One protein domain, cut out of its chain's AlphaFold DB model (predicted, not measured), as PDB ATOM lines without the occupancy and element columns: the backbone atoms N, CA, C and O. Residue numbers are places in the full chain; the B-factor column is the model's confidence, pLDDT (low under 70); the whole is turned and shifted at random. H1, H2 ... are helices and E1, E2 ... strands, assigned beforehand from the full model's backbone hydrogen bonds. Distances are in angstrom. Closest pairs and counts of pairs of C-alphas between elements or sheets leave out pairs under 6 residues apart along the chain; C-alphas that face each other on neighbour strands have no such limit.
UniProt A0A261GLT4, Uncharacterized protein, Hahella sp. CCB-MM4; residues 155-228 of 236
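This is residues 155 to 228 of the 236 residues of an uncharacterized protein of Hahella sp. CCB-MM4 (UniProt A0A261GLT4). A strongly twisted sheet of five strands has helix H1 packed along one face, while H3 packs on H1 outside the sheet and the short H2 only grazes the sheet. The printed part has 74 residues, with three named helices and five named strands in the order H1 E1 E2 E3 E4 H2 E5 H3. The sheet runs E4 E3 E2 E1 E5, all antiparallel, and the class is mixed, helices and strands. The whole is compact, with a radius of gyration of the C-alphas of 11.5 A and spans of 27 by 26 by 19 A.

Start at H1, residues 155 to 165, which makes two layers with the sheet, a helix on one face, at a height over the sheet of 9.1 A. E1, residues 169 to 173, E2, residues 181 to 187, E3, residues 190 to 197, and E4, residues 200 to 206, form a meander, each strand the antiparallel neighbour of the one before. Look for N 171 and O 184 at 2.8 A, N 192 and O 185 at 2.9 A, and N 193 and O 204 at 2.8 A. H1 lies over E3 and E2 and runs along the strands, at 19 degrees to E2 on the local plane; the closest C-alphas of H1 and E2, Ala 163 and Ile 185, are 6.9 A apart. H2, residues 209 to 212, only grazes the sheet. E5, residues 217 to 219, is an edge strand beside E1, with N 172 and O 218 at 2.9 A. H3, residues 222 to 228, touches H1, closest at the C-alphas of Phe 160 and Leu 225, 7.0 A; they run opposite ways at 35.3 degrees, only just a steep tilt. In H3 every O i to N i+4 pair is within hydrogen-bond range, in H1 6 of 7, and H2 is too short for such a pair.

Find C-alpha 155 at (45.597, 11.852, -45.193); from there H1 runs 16.3 A to C-alpha 165. E1 is 13.3 A long, E2 16.7 A, E3 22.4 A and E4 20.1 A. H3 ends at C-alpha 228, at (55.298, 20.794, -46.373).

The two C-alphas farthest apart, those of Asp 198 and Arg 223, are 30.5 A apart. The printed part has no cut and no long link. Look for low confidence at residues 211 to 213, under 70, where the mean pLDDT of the printed part is 88.9.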
ATOM      1  N   ASP A 155      46.917  11.384 -45.611       89.94
ATOM      2  CA  ASP A 155      45.597  11.852 -45.193       89.94
ATOM      3  C   ASP A 155      45.540  13.383 -45.061       89.94
ATOM      4  O   ASP A 155      44.632  14.018 -45.600       89.94
ATOM      5  N   TYR A 156      46.559  14.000 -44.462       93.00
ATOM      6  CA  TYR A 156      46.678  15.459 -44.387       93.00
ATOM      7  C   TYR A 156      47.175  16.093 -45.687       93.00
ATOM      8  O   TYR A 156      46.759  17.200 -46.034       93.00
ATOM      9  N   ALA A 157      48.018  15.392 -46.452       92.19
ATOM     10  CA  ALA A 157      48.537  15.892 -47.722       92.19
ATOM     11  C   ALA A 157      47.425  16.226 -48.724       92.19
ATOM     12  O   ALA A 157      47.540  17.212 -49.450       92.19
ATOM     13  N   ALA A 158      46.346  15.439 -48.769       92.06
ATOM     14  CA  ALA A 158      45.195  15.732 -49.620       92.06
ATOM     15  C   ALA A 158      44.510  17.053 -49.223       92.06
ATOM     16  O   ALA A 158      44.291  17.911 -50.080       92.06
ATOM     17  N   ILE A 159      44.261  17.244 -47.923       94.44
ATOM     18  CA  ILE A 159      43.600  18.431 -47.359       94.44
ATOM     19  C   ILE A 159      44.436  19.684 -47.620       94.44
ATOM     20  O   ILE A 159      43.941  20.680 -48.149       94.44
ATOM     21  N   PHE A 160      45.726  19.628 -47.290       94.31
ATOM     22  CA  PHE A 160      46.650  20.741 -47.483       94.31
ATOM     23  C   PHE A 160      46.845  21.084 -48.957       94.31
ATOM     24  O   PHE A 160      46.879  22.265 -49.299       94.31
ATOM     25  N   ARG A 161      46.907  20.086 -49.846       94.50
ATOM     26  CA  ARG A 161      47.024  20.317 -51.290       94.50
ATOM     27  C   ARG A 161      45.795  21.023 -51.850       94.50
ATOM     28  O   ARG A 161      45.951  21.970 -52.614       94.50
ATOM     29  N   GLU A 162      44.596  20.593 -51.461       94.06
ATOM     30  CA  GLU A 162      43.353  21.241 -51.884       94.06
ATOM     31  C   GLU A 162      43.258  22.674 -51.342       94.06
ATOM     32  O   GLU A 162      42.942  23.606 -52.081       94.06
ATOM     33  N   ALA A 163      43.567  22.873 -50.059       94.31
ATOM     34  CA  ALA A 163      43.563  24.193 -49.443       94.31
ATOM     35  C   ALA A 163      44.559  25.147 -50.118       94.31
ATOM     36  O   ALA A 163      44.193  26.276 -50.442       94.31
ATOM     37  N   TYR A 164      45.779  24.678 -50.386       93.69
ATOM     38  CA  TYR A 164      46.811  25.458 -51.064       93.69
ATOM     39  C   TYR A 164      46.411  25.820 -52.500       93.69
ATOM     40  O   TYR A 164      46.510  26.984 -52.884       93.69
ATOM     41  N   ALA A 165      45.898  24.857 -53.277       93.62
ATOM     42  CA  ALA A 165      45.456  25.087 -54.656       93.62
ATOM     43  C   ALA A 165      44.327  26.128 -54.754       93.62
ATOM     44  O   ALA A 165      44.275  26.894 -55.713       93.62
ATOM     45  N   ASN A 166      43.460  26.183 -53.741       92.94
ATOM     46  CA  ASN A 166      42.351  27.130 -53.662       92.94
ATOM     47  C   ASN A 166      42.715  28.453 -52.966       92.94
ATOM     48  O   ASN A 166      41.826  29.269 -52.735       92.94
ATOM     49  N   GLY A 167      43.975  28.658 -52.562       92.88
ATOM     50  CA  GLY A 167      44.390  29.847 -51.807       92.88
ATOM     51  C   GLY A 167      43.657  30.016 -50.469       92.88
ATOM     52  O   GLY A 167      43.476  31.136 -49.999       92.88
ATOM     53  N   SER A 168      43.183  28.916 -49.876       94.19
ATOM     54  CA  SER A 168      42.428  28.937 -48.621       94.19
ATOM     55  C   SER A 168      43.342  29.209 -47.430       94.19
ATOM     56  O   SER A 168      44.501  28.788 -47.414       94.19
ATOM     57  N   VAL A 169      42.804  29.848 -46.390       93.00
ATOM     58  CA  VAL A 169      43.542  30.038 -45.139       93.00
ATOM     59  C   VAL A 169      43.493  28.735 -44.346       93.00
ATOM     60  O   VAL A 169      42.417  28.227 -44.022       93.00
ATOM     61  N   VAL A 170      44.669  28.184 -44.052       93.44
ATOM     62  CA  VAL A 170      44.822  26.969 -43.249       93.44
ATOM     63  C   VAL A 170      45.152  27.370 -41.829       93.44
ATOM     64  O   VAL A 170      46.153  28.034 -41.588       93.44
ATOM     65  N   ASN A 171      44.332  26.937 -40.883       91.50
ATOM     66  CA  ASN A 171      44.592  27.101 -39.467       91.50
ATOM     67  C   ASN A 171      44.789  25.727 -38.831       91.50
ATOM     68  O   ASN A 171      44.048  24.787 -39.118       91.50
ATOM     69  N   VAL A 172      45.774  25.622 -37.949       91.25
ATOM     70  CA  VAL A 172      46.031  24.431 -37.135       91.25
ATOM     71  C   VAL A 172      46.075  24.841 -35.668       91.25
ATOM     72  O   VAL A 172      46.448  25.977 -35.358       91.25
ATOM     73  N   PRO A 173      45.658  23.975 -34.742       89.31
ATOM     74  CA  PRO A 173      45.775  24.277 -33.332       89.31
ATOM     75  C   PRO A 173      47.252  24.291 -32.934       89.31
ATOM     76  O   PRO A 173      48.079  23.588 -33.512       89.31
ATOM     77  N   LYS A 174      47.594  25.079 -31.917       85.12
ATOM     78  CA  LYS A 174      48.958  25.123 -31.370       85.12
ATOM     79  C   LYS A 174      49.424  23.769 -30.828       85.12
ATOM     80  O   LYS A 174      50.600  23.441 -30.931       85.12
ATOM     81  N   THR A 175      48.493  23.000 -30.265       85.62
ATOM     82  CA  THR A 175      48.714  21.638 -29.770       85.62
ATOM     83  C   THR A 175      47.638  20.728 -30.366       85.62
ATOM     84  O   THR A 175      46.587  20.541 -29.753       85.62
ATOM     85  N   PRO A 176      47.834  20.234 -31.597       86.19
ATOM     86  CA  PRO A 176      46.919  19.289 -32.220       86.19
ATOM     87  C   PRO A 176      46.912  17.959 -31.464       86.19
ATOM     88  O   PRO A 176      47.945  17.482 -30.996       86.19
ATOM     89  N   CYS A 177      45.736  17.345 -31.357       86.75
ATOM     90  CA  CYS A 177      45.582  16.020 -30.775       86.75
ATOM     91  C   CYS A 177      44.394  15.285 -31.398       86.75
ATOM     92  O   CYS A 177      43.513  15.891 -32.010       86.75
ATOM     93  N   ASP A 178      44.366  13.969 -31.213       88.56
ATOM     94  CA  ASP A 178      43.281  13.136 -31.719       88.56
ATOM     95  C   ASP A 178      41.949  13.463 -31.035       88.56
ATOM     96  O   ASP A 178      41.902  13.943 -29.899       88.56
ATOM     97  N   TYR A 179      40.859  13.211 -31.760       89.06
ATOM     98  CA  TYR A 179      39.470  13.472 -31.371       89.06
ATOM     99  C   TYR A 179      39.123  14.940 -31.082       89.06
ATOM    100  O   TYR A 179      37.979  15.231 -30.729       89.06
ATOM    101  N   LEU A 180      40.059  15.872 -31.289       89.44
ATOM    102  CA  LEU A 180      39.813  17.312 -31.322       89.44
ATOM    103  C   LEU A 180      40.035  17.875 -32.737       89.44
ATOM    104  O   LEU A 180      40.744  17.264 -33.544       89.44
ATOM    105  N   PRO A 181      39.448  19.046 -33.054       90.38
ATOM    106  CA  PRO A 181      39.742  19.760 -34.291       90.38
ATOM    107  C   PRO A 181      41.249  19.940 -34.503       90.38
ATOM    108  O   PRO A 181      41.924  20.571 -33.690       90.38
ATOM    109  N   CYS A 182      41.772  19.407 -35.607       91.19
ATOM    110  CA  CYS A 182      43.197  19.448 -35.935       91.19
ATOM    111  C   CYS A 182      43.513  20.337 -37.145       91.19
ATOM    112  O   CYS A 182      44.633  20.828 -37.259       91.19
ATOM    113  N   ILE A 183      42.547  20.602 -38.031       93.38
ATOM    114  CA  ILE A 183      42.693  21.569 -39.129       93.38
ATOM    115  C   ILE A 183      41.383  22.339 -39.290       93.38
ATOM    116  O   ILE A 183      40.306  21.746 -39.291       93.38
ATOM    117  N   ALA A 184      41.475  23.650 -39.488       93.06
ATOM    118  CA  ALA A 184      40.370  24.494 -39.915       93.06
ATOM    119  C   ALA A 184      40.743  25.209 -41.219       93.06
ATOM    120  O   ALA A 184      41.692  25.992 -41.264       93.06
ATOM    121  N   ILE A 185      39.988  24.940 -42.283       94.50
ATOM    122  CA  ILE A 185      40.151  25.592 -43.586       94.50
ATOM    123  C   ILE A 185      39.084  26.668 -43.722       94.50
ATOM    124  O   ILE A 185      37.895  26.351 -43.745       94.50
ATOM    125  N   GLU A 186      39.506  27.923 -43.821       92.38
ATOM    126  CA  GLU A 186      38.613  29.071 -43.969       92.38
ATOM    127  C   GLU A 186      38.447  29.452 -45.447       92.38
ATOM    128  O   GLU A 186      39.427  29.621 -46.181       92.38
ATOM    129  N   ARG A 187      37.183  29.565 -45.876       88.44
ATOM    130  CA  ARG A 187      36.749  29.959 -47.226       88.44
ATOM    131  C   ARG A 187      35.463  30.777 -47.119       88.44
ATOM    132  O   ARG A 187      34.491  30.289 -46.548       88.44
ATOM    133  N   ASP A 188      35.437  31.997 -47.651       86.25
ATOM    134  CA  ASP A 188      34.232  32.843 -47.748       86.25
ATOM    135  C   ASP A 188      33.407  32.957 -46.443       86.25
ATOM    136  O   ASP A 188      32.184  32.805 -46.440       86.25
ATOM    137  N   ASN A 189      34.074  33.214 -45.310       82.81
ATOM    138  CA  ASN A 189      33.467  33.258 -43.964       82.81
ATOM    139  C   ASN A 189      32.817  31.935 -43.509       82.81
ATOM    140  O   ASN A 189      31.909  31.922 -42.675       82.81
ATOM    141  N   SER A 190      33.262  30.812 -44.061       89.56
ATOM    142  CA  SER A 190      32.906  29.468 -43.620       89.56
ATOM    143  C   SER A 190      34.158  28.661 -43.309       89.56
ATOM    144  O   SER A 190      35.237  28.932 -43.838       89.56
ATOM    145  N   PHE A 191      34.004  27.665 -42.446       92.06
ATOM    146  CA  PHE A 191      35.083  26.803 -42.007       92.06
ATOM    147  C   PHE A 191      34.744  25.343 -42.282       92.06
ATOM    148  O   PHE A 191      33.667  24.862 -41.925       92.06
ATOM    149  N   SER A 192      35.698  24.639 -42.886       94.69
ATOM    150  CA  SER A 192      35.741  23.177 -42.893       94.69
ATOM    151  C   SER A 192      36.662  22.724 -41.769       94.69
ATOM    152  O   SER A 192      37.845  23.069 -41.774       94.69
ATOM    153  N   ILE A 193      36.120  21.991 -40.800       93.25
ATOM    154  CA  ILE A 193      36.834  21.541 -39.605       93.25
ATOM    155  C   ILE A 193      37.103  20.055 -39.720       93.25
ATOM    156  O   ILE A 193      36.169  19.260 -39.836       93.25
ATOM    157  N   TYR A 194      38.380  19.703 -39.669       93.75
ATOM    158  CA  TYR A 194      38.862  18.339 -39.744       93.75
ATOM    159  C   TYR A 194      39.268  17.860 -38.355       93.75
ATOM    160  O   TYR A 194      39.969  18.571 -37.630       93.75
ATOM    161  N   THR A 195      38.857  16.643 -38.018       93.19
ATOM    162  CA  THR A 195      39.171  15.978 -36.750       93.19
ATOM    163  C   THR A 195      39.685  14.580 -37.048       93.19
ATOM    164  O   THR A 195      39.002  13.807 -37.726       93.19
ATOM    165  N   ASN A 196      40.864  14.238 -36.528       92.31
ATOM    166  CA  ASN A 196      41.393  12.880 -36.621       92.31
ATOM    167  C   ASN A 196      40.687  11.970 -35.607       92.31
ATOM    168  O   ASN A 196      40.584  12.311 -34.430       92.31
ATOM    169  N   THR A 197      40.205  10.819 -36.057       92.06
ATOM    170  CA  THR A 197      39.499   9.827 -35.235       92.06
ATOM    171  C   THR A 197      40.053   8.434 -35.513       92.06
ATOM    172  O   THR A 197      40.789   8.245 -36.480       92.06
ATOM    173  N   ASP A 198      39.633   7.430 -34.742       90.06
ATOM    174  CA  ASP A 198      39.973   6.024 -35.023       90.06
ATOM    175  C   ASP A 198      39.570   5.565 -36.429       90.06
ATOM    176  O   ASP A 198      40.199   4.683 -37.008       90.06
ATOM    177  N   ASN A 199      38.526   6.174 -36.995       90.62
ATOM    178  CA  ASN A 199      38.018   5.851 -38.327       90.62
ATOM    179  C   ASN A 199      38.653   6.724 -39.428       90.62
ATOM    180  O   ASN A 199      38.155   6.754 -40.553       90.62
ATOM    181  N   GLY A 200      39.730   7.449 -39.109       90.38
ATOM    182  CA  GLY A 200      40.388   8.414 -39.984       90.38
ATOM    183  C   GLY A 200      39.884   9.845 -39.794       90.38
ATOM    184  O   GLY A 200      39.283  10.194 -38.772       90.38
ATOM    185  N   ILE A 201      40.151  10.699 -40.784       93.62
ATOM    186  CA  ILE A 201      39.807  12.122 -40.722       93.62
ATOM    187  C   ILE A 201      38.314  12.316 -41.009       93.62
ATOM    188  O   ILE A 201      37.823  12.002 -42.091       93.62
ATOM    189  N   SER A 202      37.604  12.886 -40.040       93.81
ATOM    190  CA  SER A 202      36.222  13.350 -40.186       93.81
ATOM    191  C   SER A 202      36.180  14.841 -40.525       93.81
ATOM    192  O   SER A 202      37.095  15.582 -40.163       93.81
ATOM    193  N   ILE A 203      35.123  15.285 -41.213       94.12
ATOM    194  CA  ILE A 203      34.915  16.685 -41.605       94.12
ATOM    195  C   ILE A 203      33.557  17.187 -41.115       94.12
ATOM    196  O   ILE A 203      32.545  16.491 -41.201       94.12
ATOM    197  N   SER A 204      33.534  18.424 -40.631       91.94
ATOM    198  CA  SER A 204      32.322  19.170 -40.304       91.94
ATOM    199  C   SER A 204      32.400  20.582 -40.880       91.94
ATOM    200  O   SER A 204      33.484  21.077 -41.190       91.94
ATOM    201  N   PHE A 205      31.247  21.228 -41.049       92.19
ATOM    202  CA  PHE A 205      31.153  22.557 -41.646       92.19
ATOM    203  C   PHE A 205      30.436  23.512 -40.704       92.19
ATOM    204  O   PHE A 205      29.381  23.181 -40.164       92.19
ATOM    205  N   THR A 206      30.973  24.720 -40.558       87.38
ATOM    206  CA  THR A 206      30.324  25.789 -39.796       87.38
ATOM    207  C   THR A 206      30.563  27.150 -40.442       87.38
ATOM    208  O   THR A 206      31.552  27.369 -41.137       87.38
ATOM    209  N   LYS A 207      29.637  28.083 -40.221       85.44
ATOM    210  CA  LYS A 207      29.813  29.513 -40.526       85.44
ATOM    211  C   LYS A 207      30.115  30.337 -39.273       85.44
ATOM    212  O   LYS A 207      30.456  31.510 -39.373       85.44
ATOM    213  N   ASN A 208      29.985  29.737 -38.092       79.31
ATOM    214  CA  ASN A 208      30.210  30.413 -36.827       79.31
ATOM    215  C   ASN A 208      31.661  30.234 -36.399       79.31
ATOM    216  O   ASN A 208      32.091  29.149 -36.016       79.31
ATOM    217  N   ARG A 209      32.412  31.335 -36.381       71.06
ATOM    218  CA  ARG A 209      33.792  31.353 -35.877       71.06
ATOM    219  C   ARG A 209      33.892  30.984 -34.386       71.06
ATOM    220  O   ARG A 209      34.941  30.552 -33.930       71.06
ATOM    221  N   SER A 210      32.812  31.123 -33.619       72.12
ATOM    222  CA  SER A 210      32.753  30.653 -32.227       72.12
ATOM    223  C   SER A 210      32.828  29.132 -32.103       72.12
ATOM    224  O   SER A 210      33.300  28.625 -31.093       72.12
ATOM    225  N   ASP A 211      32.415  28.384 -33.126       68.44
ATOM    226  CA  ASP A 211      32.424  26.916 -33.076       68.44
ATOM    227  C   ASP A 211      33.850  26.356 -33.180       68.44
ATOM    228  O   ASP A 211      34.099  25.202 -32.843       68.44
ATOM    229  N   VAL A 212      34.799  27.196 -33.602       67.56
ATOM    230  CA  VAL A 212      36.231  26.897 -33.582       67.56
ATOM    231  C   VAL A 212      36.953  27.541 -32.399       67.56
ATOM    232  O   VAL A 212      38.100  27.212 -32.145       67.56
ATOM    233  N   SER A 213      36.334  28.423 -31.610       65.38
ATOM    234  CA  SER A 213      37.069  29.205 -30.600       65.38
ATOM    235  C   SER A 213      37.496  28.425 -29.351       65.38
ATOM    236  O   SER A 213      38.147  28.996 -28.479       65.38
ATOM    237  N   SER A 214      37.130  27.146 -29.227       71.06
ATOM    238  CA  SER A 214      37.561  26.280 -28.120       71.06
ATOM    239  C   SER A 214      39.039  25.883 -28.199       71.06
ATOM    240  O   SER A 214      39.565  25.322 -27.240       71.06
ATOM    241  N   VAL A 215      39.709  26.184 -29.317       78.50
ATOM    242  CA  VAL A 215      41.110  25.841 -29.556       78.50
ATOM    243  C   VAL A 215      41.915  27.091 -29.922       78.50
ATOM    244  O   VAL A 215      41.437  27.970 -30.640       78.50
ATOM    245  N   GLU A 216      43.149  27.188 -29.423       86.44
ATOM    246  CA  GLU A 216      44.098  28.236 -29.821       86.44
ATOM    247  C   GLU A 216      44.631  27.911 -31.225       86.44
ATOM    248  O   GLU A 216      45.518  27.070 -31.391       86.44
ATOM    249  N   TRP A 217      44.053  28.554 -32.240       87.00
ATOM    250  CA  TRP A 217      44.442  28.381 -33.640       87.00
ATOM    251  C   TRP A 217      45.619  29.261 -34.027       87.00
ATOM    252  O   TRP A 217      45.745  30.404 -33.589       87.00
ATOM    253  N   LYS A 218      46.423  28.741 -34.947       88.69
ATOM    254  CA  LYS A 218      47.461  29.469 -35.656       88.69
ATOM    255  C   LYS A 218      47.314  29.259 -37.150       88.69
ATOM    256  O   LYS A 218      47.098  28.139 -37.613       88.69
ATOM    257  N   THR A 219      47.455  30.338 -37.901       89.88
ATOM    258  CA  THR A 219      47.454  30.276 -39.359       89.88
ATOM    259  C   THR A 219      48.776  29.693 -39.843       89.88
ATOM    260  O   THR A 219      49.842  30.185 -39.482       89.88
ATOM    261  N   VAL A 220      48.708  28.648 -40.666       90.62
ATOM    262  CA  VAL A 220      49.873  28.072 -41.335       90.62
ATOM    263  C   VAL A 220      50.268  29.003 -42.479       90.62
ATOM    264  O   VAL A 220      49.452  29.248 -43.374       90.62
ATOM    265  N   PRO A 221      51.508  29.511 -42.503       89.69
ATOM    266  CA  PRO A 221      51.967  30.356 -43.592       89.69
ATOM    267  C   PRO A 221      51.873  29.657 -44.957       89.69
ATOM    268  O   PRO A 221      52.289  28.499 -45.067       89.69
ATOM    269  N   PRO A 222      51.435  30.341 -46.033       89.62
ATOM    270  CA  PRO A 222      51.315  29.730 -47.360       89.62
ATOM    271  C   PRO A 222      52.613  29.089 -47.863       89.62
ATOM    272  O   PRO A 222      52.585  28.033 -48.492       89.62
ATOM    273  N   ARG A 223      53.766  29.695 -47.557       88.81
ATOM    274  CA  ARG A 223      55.079  29.154 -47.927       88.81
ATOM    275  C   ARG A 223      55.447  27.904 -47.127       88.81
ATOM    276  O   ARG A 223      55.982  26.960 -47.700       88.81
ATOM    277  N   MET A 224      55.130  27.870 -45.831       90.06
ATOM    278  CA  MET A 224      55.304  26.665 -45.018       90.06
ATOM    279  C   MET A 224      54.417  25.538 -45.548       90.06
ATOM    280  O   MET A 224      54.904  24.432 -45.745       90.06
ATOM    281  N   LEU A 225      53.155  25.836 -45.868       91.19
ATOM    282  CA  LEU A 225      52.224  24.880 -46.464       91.19
ATOM    283  C   LEU A 225      52.733  24.340 -47.808       91.19
ATOM    284  O   LEU A 225      52.761  23.129 -48.016       91.19
ATOM    285  N   LYS A 226      53.194  25.230 -48.696       91.81
ATOM    286  CA  LYS A 226      53.830  24.863 -49.967       91.81
ATOM    287  C   LYS A 226      55.003  23.911 -49.743       91.81
ATOM    288  O   LYS A 226      55.086  22.891 -50.414       91.81
ATOM    289  N   ASN A 227      55.897  24.237 -48.811       91.12
ATOM    290  CA  ASN A 227      57.091  23.439 -48.556       91.12
ATOM    291  C   ASN A 227      56.762  22.107 -47.867       91.12
ATOM    292  O   ASN A 227      57.353  21.100 -48.221       91.12
ATOM    293  N   LEU A 228      55.785  22.053 -46.956       90.12
ATOM    294  CA  LEU A 228      55.298  20.794 -46.373       90.12
ATOM    295  C   LEU A 228      54.817  19.813 -47.454       90.12
ATOM    296  O   LEU A 228      55.047  18.612 -47.339       90.12
TER     297      LEU A 228